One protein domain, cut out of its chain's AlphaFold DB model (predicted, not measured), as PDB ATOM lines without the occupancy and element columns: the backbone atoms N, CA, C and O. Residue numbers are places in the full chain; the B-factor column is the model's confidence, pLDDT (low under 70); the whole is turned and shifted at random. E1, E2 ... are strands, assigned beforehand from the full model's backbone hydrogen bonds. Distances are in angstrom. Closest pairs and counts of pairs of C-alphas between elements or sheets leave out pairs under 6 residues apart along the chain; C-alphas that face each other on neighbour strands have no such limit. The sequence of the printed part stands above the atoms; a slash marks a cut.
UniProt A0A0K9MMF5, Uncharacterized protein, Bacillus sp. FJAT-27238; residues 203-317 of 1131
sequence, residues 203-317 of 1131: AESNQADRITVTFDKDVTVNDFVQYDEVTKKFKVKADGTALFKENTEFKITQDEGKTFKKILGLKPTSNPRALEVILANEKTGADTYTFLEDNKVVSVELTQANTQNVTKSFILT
ATOM      1  N   ALA A 203      -6.107-144.060 -77.993       92.56
ATOM      2  CA  ALA A 203      -5.030-143.330 -78.641       92.56
ATOM      3  C   ALA A 203      -5.269-141.834 -78.475       92.56
ATOM      4  O   ALA A 203      -6.401-141.372 -78.614       92.56
ATOM      5  N   GLU A 204      -4.199-141.104 -78.205       93.50
ATOM      6  CA  GLU A 204      -4.190-139.651 -78.156       93.50
ATOM      7  C   GLU A 204      -2.846-139.129 -78.651       93.50
ATOM      8  O   GLU A 204      -1.833-139.832 -78.647       93.50
ATOM      9  N   SER A 205      -2.828-137.880 -79.084       92.69
ATOM     10  CA  SER A 205      -1.587-137.167 -79.314       92.69
ATOM     11  C   SER A 205      -1.825-135.672 -79.252       92.69
ATOM     12  O   SER A 205      -2.886-135.186 -79.642       92.69
ATOM     13  N   ASN A 206      -0.809-134.962 -78.790       87.44
ATOM     14  CA  ASN A 206      -0.674-133.519 -78.903       87.44
ATOM     15  C   ASN A 206       0.529-133.132 -79.773       87.44
ATOM     16  O   ASN A 206       0.929-131.981 -79.724       87.44
ATOM     17  N   GLN A 207       1.118-134.085 -80.505       90.62
ATOM     18  CA  GLN A 207       2.262-133.880 -81.392       90.62
ATOM     19  C   GLN A 207       2.042-134.620 -82.713       90.62
ATOM     20  O   GLN A 207       1.548-135.749 -82.752       90.62
ATOM     21  N   ALA A 208       2.422-133.995 -83.821       92.06
ATOM     22  CA  ALA A 208       2.144-134.515 -85.158       92.06
ATOM     23  C   ALA A 208       3.008-135.721 -85.587       92.06
ATOM     24  O   ALA A 208       2.674-136.422 -86.544       92.06
ATOM     25  N   ASP A 209       4.113-135.999 -84.897       93.69
ATOM     26  CA  ASP A 209       5.091-137.023 -85.286       93.69
ATOM     27  C   ASP A 209       4.974-138.342 -84.515       93.69
ATOM     28  O   ASP A 209       5.719-139.295 -84.773       93.69
ATOM     29  N   ARG A 210       4.060-138.399 -83.548       94.88
ATOM     30  CA  ARG A 210       3.862-139.558 -82.684       94.88
ATOM     31  C   ARG A 210       2.428-139.664 -82.210       94.88
ATOM     32  O   ARG A 210       1.662-138.710 -82.278       94.88
ATOM     33  N   ILE A 211       2.074-140.840 -81.712       95.69
ATOM     34  CA  ILE A 211       0.781-141.092 -81.083       95.69
ATOM     35  C   ILE A 211       0.997-141.896 -79.818       95.69
ATOM     36  O   ILE A 211       1.602-142.960 -79.874       95.69
ATOM     37  N   THR A 212       0.456-141.441 -78.695       94.69
ATOM     38  CA  THR A 212       0.426-142.243 -77.475       94.69
ATOM     39  C   THR A 212      -0.736-143.225 -77.559       94.69
ATOM     40  O   THR A 212      -1.904-142.840 -77.542       94.69
ATOM     41  N   VAL A 213      -0.417-144.512 -77.664       94.00
ATOM     42  CA  VAL A 213      -1.378-145.611 -77.580       94.00
ATOM     43  C   VAL A 213      -1.367-146.178 -76.170       94.00
ATOM     44  O   VAL A 213      -0.310-146.383 -75.583       94.00
ATOM     45  N   THR A 214      -2.547-146.428 -75.618       91.38
ATOM     46  CA  THR A 214      -2.740-146.923 -74.252       91.38
ATOM     47  C   THR A 214      -3.319-148.329 -74.271       91.38
ATOM     48  O   THR A 214      -4.058-148.694 -75.190       91.38
ATOM     49  N   PHE A 215      -2.982-149.107 -73.249       87.75
ATOM     50  CA  PHE A 215      -3.376-150.494 -73.085       87.75
ATOM     51  C   PHE A 215      -3.976-150.756 -71.700       87.75
ATOM     52  O   PHE A 215      -3.753-150.021 -70.737       87.75
ATOM     53  N   ASP A 216      -4.732-151.839 -71.592       74.31
ATOM     54  CA  ASP A 216      -5.377-152.282 -70.351       74.31
ATOM     55  C   ASP A 216      -4.387-152.833 -69.306       74.31
ATOM     56  O   ASP A 216      -4.683-152.852 -68.110       74.31
ATOM     57  N   LYS A 217      -3.195-153.251 -69.741       73.06
ATOM     58  CA  LYS A 217      -2.117-153.805 -68.914       73.06
ATOM     59  C   LYS A 217      -0.760-153.263 -69.327       73.06
ATOM     60  O   LYS A 217      -0.640-152.574 -70.340       73.06
ATOM     61  N   ASP A 218       0.240-153.539 -68.496       80.94
ATOM     62  CA  ASP A 218       1.595-153.087 -68.766       80.94
ATOM     63  C   ASP A 218       2.106-153.719 -70.057       80.94
ATOM     64  O   ASP A 218       1.887-154.898 -70.335       80.94
ATOM     65  N   VAL A 219       2.749-152.882 -70.854       82.00
ATOM     66  CA  VAL A 219       3.258-153.196 -72.169       82.00
ATOM     67  C   VAL A 219       4.687-152.726 -72.303       82.00
ATOM     68  O   VAL A 219       5.103-151.676 -71.816       82.00
ATOM     69  N   THR A 220       5.433-153.504 -73.053       88.88
ATOM     70  CA  THR A 220       6.784-153.212 -73.484       88.88
ATOM     71  C   THR A 220       6.811-153.177 -75.003       88.88
ATOM     72  O   THR A 220       5.961-153.755 -75.680       88.88
ATOM     73  N   VAL A 221       7.825-152.534 -75.577       89.88
ATOM     74  CA  VAL A 221       8.018-152.574 -77.034       89.88
ATOM     75  C   VAL A 221       8.197-154.019 -77.525       89.88
ATOM     76  O   VAL A 221       7.714-154.359 -78.604       89.88
ATOM     77  N   ASN A 222       8.787-154.898 -76.703       84.88
ATOM     78  CA  ASN A 222       8.957-156.319 -77.010       84.88
ATOM     79  C   ASN A 222       7.622-157.063 -77.130       84.88
ATOM     80  O   ASN A 222       7.571-158.101 -77.773       84.88
ATOM     81  N   ASP A 223       6.513-156.556 -76.591       81.69
ATOM     82  CA  ASP A 223       5.210-157.203 -76.780       81.69
ATOM     83  C   ASP A 223       4.718-157.115 -78.234       81.69
ATOM     84  O   ASP A 223       3.983-157.993 -78.684       81.69
ATOM     85  N   PHE A 224       5.199-156.125 -78.997       88.50
ATOM     86  CA  PHE A 224       4.729-155.820 -80.354       88.50
ATOM     87  C   PHE A 224       5.811-155.932 -81.427       88.50
ATOM     88  O   PHE A 224       5.513-156.280 -82.569       88.50
ATOM     89  N   VAL A 225       7.060-155.629 -81.081       89.62
ATOM     90  CA  VAL A 225       8.210-155.626 -81.990       89.62
ATOM     91  C   VAL A 225       9.097-156.813 -81.656       89.62
ATOM     92  O   VAL A 225       9.272-157.171 -80.493       89.62
ATOM     93  N   GLN A 226       9.649-157.459 -82.679       88.00
ATOM     94  CA  GLN A 226      10.575-158.561 -82.467       88.00
ATOM     95  C   GLN A 226      11.857-158.038 -81.815       88.00
ATOM     96  O   GLN A 226      12.514-157.155 -82.360       88.00
ATOM     97  N   TYR A 227      12.218-158.590 -80.662       87.06
ATOM     98  CA  TYR A 227      13.465-158.282 -79.975       87.06
ATOM     99  C   TYR A 227      14.497-159.377 -80.224       87.06
ATOM    100  O   TYR A 227      14.169-160.563 -80.306       87.06
ATOM    101  N   ASP A 228      15.745-158.969 -80.381       83.88
ATOM    102  CA  ASP A 228      16.883-159.857 -80.510       83.88
ATOM    103  C   ASP A 228      17.634-159.883 -79.173       83.88
ATOM    104  O   ASP A 228      18.368-158.961 -78.816       83.88
ATOM    105  N   GLU A 229      17.413-160.954 -78.409       71.44
ATOM    106  CA  GLU A 229      17.993-161.137 -77.076       71.44
ATOM    107  C   GLU A 229      19.522-161.287 -77.085       71.44
ATOM    108  O   GLU A 229      20.140-161.147 -76.028       71.44
ATOM    109  N   VAL A 230      20.138-161.549 -78.245       62.16
ATOM    110  CA  VAL A 230      21.594-161.692 -78.394       62.16
ATOM    111  C   VAL A 230      22.232-160.318 -78.558       62.16
ATOM    112  O   VAL A 230      23.128-159.946 -77.805       62.16
ATOM    113  N   THR A 231      21.722-159.522 -79.497       68.50
ATOM    114  CA  THR A 231      22.234-158.164 -79.756       68.50
ATOM    115  C   THR A 231      21.702-157.118 -78.775       68.50
ATOM    116  O   THR A 231      22.169-155.979 -78.784       68.50
ATOM    117  N   LYS A 232      20.723-157.494 -77.942       79.44
ATOM    118  CA  LYS A 232      19.970-156.614 -77.040       79.44
ATOM    119  C   LYS A 232      19.298-155.435 -77.756       79.44
ATOM    120  O   LYS A 232      19.110-154.372 -77.161       79.44
ATOM    121  N   LYS A 233      18.896-155.630 -79.017       85.50
ATOM    122  CA  LYS A 233      18.254-154.621 -79.878       85.50
ATOM    123  C   LYS A 233      16.944-155.134 -80.469       85.50
ATOM    124  O   LYS A 233      16.743-156.334 -80.632       85.50
ATOM    125  N   PHE A 234      16.048-154.223 -80.833       92.62
ATOM    126  CA  PHE A 234      14.848-154.559 -81.599       92.62
ATOM    127  C   PHE A 234      15.189-154.788 -83.073       92.62
ATOM    128  O   PHE A 234      16.063-154.130 -83.639       92.62
ATOM    129  N   LYS A 235      14.501-155.737 -83.709       91.12
ATOM    130  CA  LYS A 235      14.694-156.047 -85.125       91.12
ATOM    131  C   LYS A 235      14.047-154.977 -85.993       91.12
ATOM    132  O   LYS A 235      12.926-154.534 -85.741       91.12
ATOM    133  N   VAL A 236      14.743-154.630 -87.064       92.75
ATOM    134  CA  VAL A 236      14.320-153.646 -88.059       92.75
ATOM    135  C   VAL A 236      14.267-154.296 -89.440       92.75
ATOM    136  O   VAL A 236      15.004-155.242 -89.729       92.75
ATOM    137  N   LYS A 237      13.358-153.825 -90.288       91.25
ATOM    138  CA  LYS A 237      13.238-154.215 -91.694       91.25
ATOM    139  C   LYS A 237      14.332-153.546 -92.531       91.25
ATOM    140  O   LYS A 237      14.986-152.604 -92.093       91.25
ATOM    141  N   ALA A 238      14.486-154.000 -93.777       85.12
ATOM    142  CA  ALA A 238      15.439-153.422 -94.730       85.12
ATOM    143  C   ALA A 238      15.170-151.937 -95.058       85.12
ATOM    144  O   ALA A 238      16.080-151.239 -95.486       85.12
ATOM    145  N   ASP A 239      13.939-151.456 -94.852       82.75
ATOM    146  CA  ASP A 239      13.535-150.060 -95.064       82.75
ATOM    147  C   ASP A 239      13.730-149.159 -93.828       82.75
ATOM    148  O   ASP A 239      13.292-148.009 -93.836       82.75
ATOM    149  N   GLY A 240      14.360-149.676 -92.767       85.94
ATOM    150  CA  GLY A 240      14.648-148.942 -91.535       85.94
ATOM    151  C   GLY A 240      13.502-148.890 -90.520       85.94
ATOM    152  O   GLY A 240      13.683-148.301 -89.460       85.94
ATOM    153  N   THR A 241      12.343-149.505 -90.788       92.75
ATOM    154  CA  THR A 241      11.206-149.535 -89.846       92.75
ATOM    155  C   THR A 241      11.252-150.734 -88.894       92.75
ATOM    156  O   THR A 241      11.850-151.767 -89.200       92.75
ATOM    157  N   ALA A 242      10.605-150.638 -87.731       93.00
ATOM    158  CA  ALA A 242      10.513-151.739 -86.773       93.00
ATOM    159  C   ALA A 242       9.852-152.995 -87.379       93.00
ATOM    160  O   ALA A 242       8.822-152.936 -88.063       93.00
ATOM    161  N   LEU A 243      10.423-154.167 -87.093       93.00
ATOM    162  CA  LEU A 243       9.849-155.451 -87.482       93.00
ATOM    163  C   LEU A 243       8.855-155.920 -86.413       93.00
ATOM    164  O   LEU A 243       9.229-156.544 -85.418       93.00
ATOM    165  N   PHE A 244       7.575-155.623 -86.628       91.06
ATOM    166  CA  PHE A 244       6.490-156.105 -85.775       91.06
ATOM    167  C   PHE A 244       6.412-157.644 -85.750       91.06
ATOM    168  O   PHE A 244       6.826-158.335 -86.688       91.06
ATOM    169  N   LYS A 245       5.910-158.193 -84.641       86.12
ATOM    170  CA  LYS A 245       5.616-159.625 -84.499       86.12
ATOM    171  C   LYS A 245       4.522-160.049 -85.485       86.12
ATOM    172  O   LYS A 245       3.727-159.236 -85.953       86.12
ATOM    173  N   GLU A 246       4.499-161.335 -85.828       79.06
ATOM    174  CA  GLU A 246       3.514-161.885 -86.760       79.06
ATOM    175  C   GLU A 246       2.081-161.629 -86.260       79.06
ATOM    176  O   GLU A 246       1.786-161.802 -85.076       79.06
ATOM    177  N   ASN A 247       1.193-161.205 -87.165       76.25
ATOM    178  CA  ASN A 247      -0.184-160.793 -86.867       76.25
ATOM    179  C   ASN A 247      -0.309-159.591 -85.903       76.25
ATOM    180  O   ASN A 247      -1.340-159.443 -85.250       76.25
ATOM    181  N   THR A 248       0.712-158.732 -85.806       84.81
ATOM    182  CA  THR A 248       0.637-157.420 -85.146       84.81
ATOM    183  C   THR A 248       0.787-156.306 -86.180       84.81
ATOM    184  O   THR A 248       1.801-156.238 -86.871       84.81
ATOM    185  N   GLU A 249      -0.202-155.417 -86.288       89.38
ATOM    186  CA  GLU A 249      -0.187-154.314 -87.255       89.38
ATOM    187  C   GLU A 249      -0.850-153.057 -86.680       89.38
ATOM    188  O   GLU A 249      -1.977-153.116 -86.197       89.38
ATOM    189  N   PHE A 250      -0.165-151.915 -86.766       91.19
ATOM    190  CA  PHE A 250      -0.745-150.595 -86.513       91.19
ATOM    191  C   PHE A 250      -1.055-149.917 -87.851       91.19
ATOM    192  O   PHE A 250      -0.187-149.826 -88.720       91.19
ATOM    193  N   LYS A 251      -2.271-149.396 -88.007       91.75
ATOM    194  CA  LYS A 251      -2.701-148.594 -89.158       91.75
ATOM    195  C   LYS A 251      -3.187-147.240 -88.680       91.75
ATOM    196  O   LYS A 251      -4.033-147.158 -87.800       91.75
ATOM    197  N   ILE A 252      -2.652-146.175 -89.267       93.69
ATOM    198  CA  ILE A 252      -2.970-144.799 -88.877       93.69
ATOM    199  C   ILE A 252      -3.442-144.032 -90.107       93.69
ATOM    200  O   ILE A 252      -2.758-144.043 -91.131       93.69
ATOM    201  N   THR A 253      -4.585-143.356 -90.012       91.69
ATOM    202  CA  THR A 253      -5.163-142.520 -91.079       91.69
ATOM    203  C   THR A 253      -5.669-141.184 -90.528       91.69
ATOM    204  O   THR A 253      -5.847-141.031 -89.318       91.69
ATOM    205  N   GLN A 254      -5.903-140.208 -91.414       86.50
ATOM    206  CA  GLN A 254      -6.567-138.937 -91.088       86.50
ATOM    207  C   GLN A 254      -7.728-138.637 -92.052       86.50
ATOM    208  O   GLN A 254      -7.668-139.036 -93.217       86.50
ATOM    209  N   ASP A 255      -8.767-137.950 -91.556       76.88
ATOM    210  CA  ASP A 255      -9.947-137.457 -92.303       76.88
ATOM    211  C   ASP A 255     -10.670-138.511 -93.169       76.88
ATOM    212  O   ASP A 255     -10.954-138.281 -94.343       76.88
ATOM    213  N   GLU A 256     -10.936-139.704 -92.620       63.12
ATOM    214  CA  GLU A 256     -11.585-140.829 -93.336       63.12
ATOM    215  C   GLU A 256     -10.828-141.306 -94.602       63.12
ATOM    216  O   GLU A 256     -11.332-142.109 -95.394       63.12
ATOM    217  N   GLY A 257      -9.588-140.841 -94.795       57.94
ATOM    218  CA  GLY A 257      -8.739-141.198 -95.923       57.94
ATOM    219  C   GLY A 257      -8.287-142.661 -95.891       57.94
ATOM    220  O   GLY A 257      -8.073-143.251 -94.834       57.94
ATOM    221  N   LYS A 258      -8.079-143.249 -97.077       61.97
ATOM    222  CA  LYS A 258      -7.546-144.619 -97.243       61.97
ATOM    223  C   LYS A 258      -6.012-144.699 -97.214       61.97
ATOM    224  O   LYS A 258      -5.460-145.779 -97.416       61.97
ATOM    225  N   THR A 259      -5.319-143.576 -97.026       74.12
ATOM    226  CA  THR A 259      -3.851-143.517 -97.076       74.12
ATOM    227  C   THR A 259      -3.272-143.695 -95.678       74.12
ATOM    228  O   THR A 259      -3.496-142.859 -94.802       74.12
ATOM    229  N   PHE A 260      -2.522-144.777 -95.473       86.44
ATOM    230  CA  PHE A 260      -1.902-145.082 -94.188       86.44
ATOM    231  C   PHE A 260      -0.617-144.278 -93.970       86.44
ATOM    232  O   PHE A 260       0.216-144.160 -94.869       86.44
ATOM    233  N   LYS A 261      -0.452-143.746 -92.758       89.81
ATOM    234  CA  LYS A 261       0.778-143.093 -92.300       89.81
ATOM    235  C   LYS A 261       1.866-144.141 -92.047       89.81
ATOM    236  O   LYS A 261       1.576-145.247 -91.590       89.81
ATOM    237  N   LYS A 262       3.119-143.803 -92.361       91.62
ATOM    238  CA  LYS A 262       4.264-144.719 -92.232       91.62
ATOM    239  C   LYS A 262       4.774-144.707 -90.791       91.62
ATOM    240  O   LYS A 262       5.117-143.651 -90.268       91.62
ATOM    241  N   ILE A 263       4.838-145.884 -90.173       94.50
ATOM    242  CA  ILE A 263       5.276-146.075 -88.785       94.50
ATOM    243  C   ILE A 263       6.743-146.493 -88.775       94.50
ATOM    244  O   ILE A 263       7.111-147.478 -89.413       94.50
ATOM    245  N   LEU A 264       7.568-145.754 -88.037       94.44
ATOM    246  CA  LEU A 264       8.995-146.021 -87.892       94.44
ATOM    247  C   LEU A 264       9.266-147.037 -86.771       94.44
ATOM    248  O   LEU A 264      10.071-147.947 -86.949       94.44
ATOM    249  N   GLY A 265       8.543-146.950 -85.650       95.00
ATOM    250  CA  GLY A 265       8.614-147.928 -84.561       95.00
ATOM    251  C   GLY A 265       7.789-147.534 -83.337       95.00
ATOM    252  O   GLY A 265       6.942-146.648 -83.420       95.00
ATOM    253  N   LEU A 266       8.022-148.210 -82.210       96.00
ATOM    254  CA  LEU A 266       7.366-147.925 -80.931       96.00
ATOM    255  C   LEU A 266       8.392-147.491 -79.889       96.00
ATOM    256  O   LEU A 266       9.511-147.991 -79.899       96.00
ATOM    257  N   LYS A 267       7.997-146.636 -78.951       93.50
ATOM    258  CA  LYS A 267       8.843-146.177 -77.845       93.50
ATOM    259  C   LYS A 267       8.077-146.257 -76.518       93.50
ATOM    260  O   LYS A 267       6.891-145.940 -76.493       93.50
ATOM    261  N   PRO A 268       8.702-146.693 -75.411       90.81
ATOM    262  CA  PRO A 268       8.050-146.712 -74.110       90.81
ATOM    263  C   PRO A 268       7.796-145.293 -73.603       90.81
ATOM    264  O   PRO A 268       8.582-144.379 -73.850       90.81
ATOM    265  N   THR A 269       6.720-145.129 -72.843       86.62
ATOM    266  CA  THR A 269       6.452-143.894 -72.096       86.62
ATOM    267  C   THR A 269       6.754-144.092 -70.609       86.62
ATOM    268  O   THR A 269       7.002-145.208 -70.152       86.62
ATOM    269  N   SER A 270       6.688-143.017 -69.816       82.81
ATOM    270  CA  SER A 270       6.691-143.117 -68.346       82.81
ATOM    271  C   SER A 270       5.473-143.874 -67.797       82.81
ATOM    272  O   SER A 270       5.487-144.331 -66.656       82.81
ATOM    273  N   ASN A 271       4.420-144.022 -68.604       84.50
ATOM    274  CA  ASN A 271       3.256-144.831 -68.307       84.50
ATOM    275  C   ASN A 271       3.496-146.261 -68.837       84.50
ATOM    276  O   ASN A 271       3.389-146.479 -70.039       84.50
ATOM    277  N   PRO A 272       3.718-147.283 -67.982       81.44
ATOM    278  CA  PRO A 272       3.997-148.638 -68.466       81.44
ATOM    279  C   PRO A 272       2.832-149.297 -69.215       81.44
ATOM    280  O   PRO A 272       3.011-150.365 -69.770       81.44
ATOM    281  N   ARG A 273       1.652-148.664 -69.281       85.25
ATOM    282  CA  ARG A 273       0.506-149.095 -70.097       85.25
ATOM    283  C   ARG A 273       0.376-148.296 -71.391       85.25
ATOM    284  O   ARG A 273      -0.686-148.295 -71.997       85.25
ATOM    285  N   ALA A 274       1.399-147.551 -71.789       89.31
ATOM    286  CA  ALA A 274       1.349-146.750 -72.995       89.31
ATOM    287  C   ALA A 274       2.669-146.783 -73.756       89.31
ATOM    288  O   ALA A 274       3.754-146.749 -73.169       89.31
ATOM    289  N   LEU A 275       2.549-146.809 -75.078       94.31
ATOM    290  CA  LEU A 275       3.661-146.705 -76.010       94.31
ATOM    291  C   LEU A 275       3.418-145.507 -76.926       94.31
ATOM    292  O   LEU A 275       2.282-145.220 -77.287       94.31
ATOM    293  N   GLU A 276       4.480-144.829 -77.335       95.81
ATOM    294  CA  GLU A 276       4.419-143.890 -78.449       95.81
ATOM    295  C   GLU A 276       4.621-144.672 -79.747       95.81
ATOM    296  O   GLU A 276       5.649-145.325 -79.931       95.81
ATOM    297  N   VAL A 277       3.655-144.605 -80.657       96.56
ATOM    298  CA  VAL A 277       3.833-144.988 -82.056       96.56
ATOM    299  C   VAL A 277       4.532-143.836 -82.755       96.56
ATOM    300  O   VAL A 277       3.979-142.742 -82.847       96.56
ATOM    301  N   ILE A 278       5.745-144.076 -83.237       96.75
ATOM    302  CA  ILE A 278       6.583-143.067 -83.876       96.75
ATOM    303  C   ILE A 278       6.375-143.096 -85.390       96.75
ATOM    304  O   ILE A 278       6.471-144.159 -86.008       96.75
ATOM    305  N   LEU A 279       6.105-141.939 -85.994       95.44
ATOM    306  CA  LEU A 279       5.859-141.807 -87.430       95.44
ATOM    307  C   LEU A 279       7.120-141.392 -88.186       95.44
ATOM    308  O   LEU A 279       7.989-140.706 -87.652       95.44
ATOM    309  N   ALA A 280       7.203-141.802 -89.451       92.25
ATOM    310  CA  ALA A 280       8.257-141.350 -90.351       92.25
ATOM    311  C   ALA A 280       8.071-139.868 -90.730       92.25
ATOM    312  O   ALA A 280       6.944-139.364 -90.786       92.25
ATOM    313  N   ASN A 281       9.172-139.196 -91.063       88.56
ATOM    314  CA  ASN A 281       9.255-137.761 -91.362       88.56
ATOM    315  C   ASN A 281       9.354-137.440 -92.874       88.56
ATOM    316  O   ASN A 281       9.848-136.385 -93.261       88.56
ATOM    317  N   GLU A 282       8.887-138.334 -93.749       84.75
ATOM    318  CA  GLU A 282       9.065-138.236 -95.200       84.75
ATOM    319  C   GLU A 282       7.979-137.387 -95.885       84.75
ATOM    320  O   GLU A 282       6.786-137.448 -95.567       84.75
ATOM    321  N   LYS A 283       8.395-136.643 -96.915       80.50
ATOM    322  CA  LYS A 283       7.502-135.954 -97.851       80.50
ATOM    323  C   LYS A 283       7.184-136.872 -99.036       80.50
ATOM    324  O   LYS A 283       8.081-137.254 -99.781       80.50
ATOM    325  N   THR A 284       5.910-137.210 -99.237       74.94
ATOM    326  CA  THR A 284       5.451-138.197-100.241       74.94
ATOM    327  C   THR A 284       4.871-137.572-101.513       74.94
ATOM    328  O   THR A 284       4.567-138.279-102.471       74.94
ATOM    329  N   GLY A 285       4.721-136.246-101.544       69.19
ATOM    330  CA  GLY A 285       4.205-135.476-102.678       69.19
ATOM    331  C   GLY A 285       4.363-133.972-102.444       69.19
ATOM    332  O   GLY A 285       5.001-133.574-101.476       69.19
ATOM    333  N   ALA A 286       3.785-133.126-103.304       67.81
ATOM    334  CA  ALA A 286       3.913-131.668-103.176       67.81
ATOM    335  C   ALA A 286       3.441-131.150-101.799       67.81
ATOM    336  O   ALA A 286       4.172-130.380-101.178       67.81
ATOM    337  N   ASP A 287       2.321-131.691-101.300       65.56
ATOM    338  CA  ASP A 287       1.661-131.292-100.046       65.56
ATOM    339  C   ASP A 287       1.183-132.512 -99.229       65.56
ATOM    340  O   ASP A 287       0.113-132.492 -98.633       65.56
ATOM    341  N   THR A 288       1.920-133.631 -99.256       73.44
ATOM    342  CA  THR A 288       1.562-134.830 -98.468       73.44
ATOM    343  C   THR A 288       2.766-135.363 -97.711       73.44
ATOM    344  O   THR A 288       3.871-135.422 -98.259       73.44
ATOM    345  N   TYR A 289       2.528-135.762 -96.464       83.19
ATOM    346  CA  TYR A 289       3.554-136.183 -95.516       83.19
ATOM    347  C   TYR A 289       3.171-137.495 -94.825       83.19
ATOM    348  O   TYR A 289       1.983-137.809 -94.650       83.19
ATOM    349  N   THR A 290       4.182-138.255 -94.402       86.94
ATOM    350  CA  THR A 290       3.994-139.512 -93.663       86.94
ATOM    351  C   THR A 290       3.632-139.326 -92.191       86.94
ATOM    352  O   THR A 290       3.191-140.295 -91.576       86.94
ATOM    353  N   PHE A 291       3.777-138.119 -91.640       91.44
ATOM    354  CA  PHE A 291       3.352-137.735 -90.288       91.44
ATOM    355  C   PHE A 291       1.958-137.080 -90.292       91.44
ATOM    356  O   PHE A 291       1.328-136.944 -91.349       91.44
ATOM    357  N   LEU A 292       1.422-136.766 -89.112       92.38
ATOM    358  CA  LEU A 292       0.078-136.207 -88.956       92.38
ATOM    359  C   LEU A 292       0.054-134.712 -89.275       92.38
ATOM    360  O   LEU A 292       1.017-133.994 -89.052       92.38
ATOM    361  N   GLU A 293      -1.076-134.243 -89.775       89.12
ATOM    362  CA  GLU A 293      -1.362-132.818 -89.938       89.12
ATOM    363  C   GLU A 293      -2.224-132.334 -88.764       89.12
ATOM    364  O   GLU A 293      -3.096-133.068 -88.291       89.12
ATOM    365  N   ASP A 294      -1.977-131.116 -88.293       87.69
ATOM    366  CA  ASP A 294      -2.661-130.534 -87.136       87.69
ATOM    367  C   ASP A 294      -4.155-130.269 -87.409       87.69
ATOM    368  O   ASP A 294      -4.587-130.119 -88.556       87.69
ATOM    369  N   ASN A 295      -4.957-130.199 -86.346       84.50
ATOM    370  CA  ASN A 295      -6.402-129.933 -86.363       84.50
ATOM    371  C   ASN A 295      -7.255-130.936 -87.167       84.50
ATOM    372  O   ASN A 295      -8.344-130.595 -87.640       84.50
ATOM    373  N   LYS A 296      -6.793-132.183 -87.311       87.12
ATOM    374  CA  LYS A 296      -7.480-133.242 -88.071       87.12
ATOM    375  C   LYS A 296      -7.827-134.460 -87.230       87.12
ATOM    376  O   LYS A 296      -7.153-134.775 -86.248       87.12
ATOM    377  N   VAL A 297      -8.877-135.176 -87.642       89.44
ATOM    378  CA  VAL A 297      -9.278-136.435 -86.997       89.44
ATOM    379  C   VAL A 297      -8.269-137.510 -87.371       89.44
ATOM    380  O   VAL A 297      -8.090-137.805 -88.549       89.44
ATOM    381  N   VAL A 298      -7.646-138.120 -86.373       91.88
ATOM    382  CA  VAL A 298      -6.729-139.252 -86.500       91.88
ATOM    383  C   VAL A 298      -7.473-140.518 -86.114       91.88
ATOM    384  O   VAL A 298      -8.140-140.550 -85.083       91.88
ATOM    385  N   SER A 299      -7.349-141.568 -86.921       92.56
ATOM    386  CA  SER A 299      -7.823-142.911 -86.582       92.56
ATOM    387  C   SER A 299      -6.644-143.869 -86.503       92.56
ATOM    388  O   SER A 299      -5.811-143.910 -87.405       92.56
ATOM    389  N   VAL A 300      -6.582-144.628 -85.416       93.38
ATOM    390  CA  VAL A 300      -5.548-145.616 -85.116       93.38
ATOM    391  C   VAL A 300      -6.221-146.963 -84.966       93.38
ATOM    392  O   VAL A 300      -7.065-147.150 -84.095       93.38
ATOM    393  N   GLU A 301      -5.845-147.902 -85.812       92.19
ATOM    394  CA  GLU A 301      -6.289-149.284 -85.777       92.19
ATOM    395  C   GLU A 301      -5.114-150.167 -85.356       92.19
ATOM    396  O   GLU A 301      -4.029-150.071 -85.929       92.19
ATOM    397  N   LEU A 302      -5.327-151.016 -84.349       89.06
ATOM    398  CA  LEU A 302      -4.374-152.050 -83.954       89.06
ATOM    399  C   LEU A 302      -4.977-153.434 -84.201       89.06
ATOM    400  O   LEU A 302      -6.032-153.777 -83.664       89.06
ATOM    401  N   THR A 303      -4.253-154.241 -84.967       83.81
ATOM    402  CA  THR A 303      -4.492-155.669 -85.165       83.81
ATOM    403  C   THR A 303      -3.477-156.463 -84.342       83.81
ATOM    404  O   THR A 303      -2.283-156.174 -84.380       83.81
ATOM    405  N   GLN A 304      -3.939-157.473 -83.601       67.81
ATOM    406  CA  GLN A 304      -3.104-158.441 -82.877       67.81
ATOM    407  C   GLN A 304      -3.649-159.865 -83.101       67.81
ATOM    408  O   GLN A 304      -4.863-160.045 -83.209       67.81
ATOM    409  N   ALA A 305      -2.782-160.886 -83.122       50.31
ATOM    410  CA  ALA A 305      -3.169-162.278 -83.392       50.31
ATOM    411  C   ALA A 305      -4.314-162.770 -82.476       50.31
ATOM    412  O   ALA A 305      -4.117-162.850 -81.258       50.31
ATOM    413  N   ASN A 306      -5.440-163.166 -83.088       48.94
ATOM    414  CA  ASN A 306      -6.700-163.633 -82.475       48.94
ATOM    415  C   ASN A 306      -7.562-162.552 -81.784       48.94
ATOM    416  O   ASN A 306      -8.308-162.861 -80.859       48.94
ATOM    417  N   THR A 307      -7.498-161.301 -82.254       48.75
ATOM    418  CA  THR A 307      -8.302-160.157 -81.770       48.75
ATOM    419  C   THR A 307      -8.939-159.431 -82.959       48.75
ATOM    420  O   THR A 307      -8.320-159.353 -84.020       48.75
ATOM    421  N   GLN A 308     -10.158-158.892 -82.811       53.12
ATOM    422  CA  GLN A 308     -10.726-157.982 -83.818       53.12
ATOM    423  C   GLN A 308      -9.895-156.700 -83.926       53.12
ATOM    424  O   GLN A 308      -9.298-156.263 -82.943       53.12
ATOM    425  N   ASN A 309      -9.878-156.087 -85.111       72.56
ATOM    426  CA  ASN A 309      -9.237-154.791 -85.325       72.56
ATOM    427  C   ASN A 309      -9.903-153.752 -84.417       72.56
ATOM    428  O   ASN A 309     -11.094-153.466 -84.560       72.56
ATOM    429  N   VAL A 310      -9.145-153.203 -83.470       78.19
ATOM    430  CA  VAL A 310      -9.648-152.169 -82.565       78.19
ATOM    431  C   VAL A 310      -9.234-150.817 -83.119       78.19
ATOM    432  O   VAL A 310      -8.045-150.506 -83.167       78.19
ATOM    433  N   THR A 311     -10.219-150.010 -83.508       88.88
ATOM    434  CA  THR A 311     -10.002-148.639 -83.979       88.88
ATOM    435  C   THR A 311     -10.334-147.634 -82.880       88.88
ATOM    436  O   THR A 311     -11.381-147.714 -82.231       88.88
ATOM    437  N   LYS A 312      -9.444-146.666 -82.675       91.25
ATOM    438  CA  LYS A 312      -9.620-145.512 -81.789       91.25
ATOM    439  C   LYS A 312      -9.366-144.245 -82.584       91.25
ATOM    440  O   LYS A 312      -8.463-144.221 -83.416       91.25
ATOM    441  N   SER A 313     -10.133-143.200 -82.307       90.81
ATOM    442  CA  SER A 313      -9.990-141.929 -83.009       90.81
ATOM    443  C   SER A 313      -9.939-140.766 -82.032       90.81
ATOM    444  O   SER A 313     -10.603-140.789 -80.996       90.81
ATOM    445  N   PHE A 314      -9.159-139.751 -82.380       92.31
ATOM    446  CA  PHE A 314      -9.019-138.499 -81.639       92.31
ATOM    447  C   PHE A 314      -8.788-137.349 -82.625       92.31
ATOM    448  O   PHE A 314      -8.550-137.584 -83.808       92.31
ATOM    449  N   ILE A 315      -8.877-136.105 -82.164       86.69
ATOM    450  CA  ILE A 315      -8.491-134.935 -82.960       86.69
ATOM    451  C   ILE A 315      -7.100-134.527 -82.496       86.69
ATOM    452  O   ILE A 315      -6.916-134.270 -81.307       86.69
ATOM    453  N   LEU A 316      -6.133-134.498 -83.413       88.69
ATOM    454  CA  LEU A 316      -4.815-133.958 -83.107       88.69
ATOM    455  C   LEU A 316      -4.932-132.438 -82.996       88.69
ATOM    456  O   LEU A 316      -5.392-131.788 -83.934       88.69
ATOM    457  N   THR A 317      -4.512-131.902 -81.857       82.88
ATOM    458  CA  THR A 317      -4.315-130.465 -81.658       82.88
ATOM    459  C   THR A 317      -2.977-130.266 -80.975       82.88
ATOM    460  O   THR A 317      -2.797-130.781 -79.865       82.88
TER     461      THR A 317
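AT A GLANCE: This is residues 203 to 317 of the 1131 residues of an uncharacterized protein of Bacillus sp. FJAT-27238 (UniProt A0A0K9MMF5). What shape appears? There is little regular structure: two small antiparallel sheets, E2 E6 E7 and E1 E4 E3 in those orders, stand partly face to face, strands crossed, with long loops beside them. What are the figures? The printed part has 115 residues, no named helix and seven strands, E1 to E7, and is all strand, with 40 residues in them. It is compact, radius of gyration of the C-alphas 14.1 A, spanning 42 by 32 by 28 A.

IN THESE COORDINATES: Where is the first sheet? E2 is residues 249 to 254, E6 297 to 303, 19.9 A long, and E7 310 to 315, ending at C-alpha 315 (-8.491, -134.935, -82.960). And the others? E1, residues 210 to 215, starts at C-alpha 210 (3.862, -139.558, -82.684); E3 is 263 to 268, E4 274 to 279, E5 283 to 285.

HOW THE PARTS SIT: What neighbours E6? N 251 and O 301 of E2 and E6, and N 300 and O 312 of hairpin E6 and E7, are 2.8 A apart, within hydrogen-bond range. And E4? So are N 213 and O 275 of E1 and E4, 2.8 A, and N 267 and O 276 of hairpin E3 and E4, 2.9 A. E5 pairs with no named strand.

THE WHOLE: Which links are long? E1 to E2 and E5 to E6; the printed part has no cut. Where is confidence low? The pLDDT is under 70 at residues 230 to 231, 256 to 258, 285 to 287 and 304 to 308.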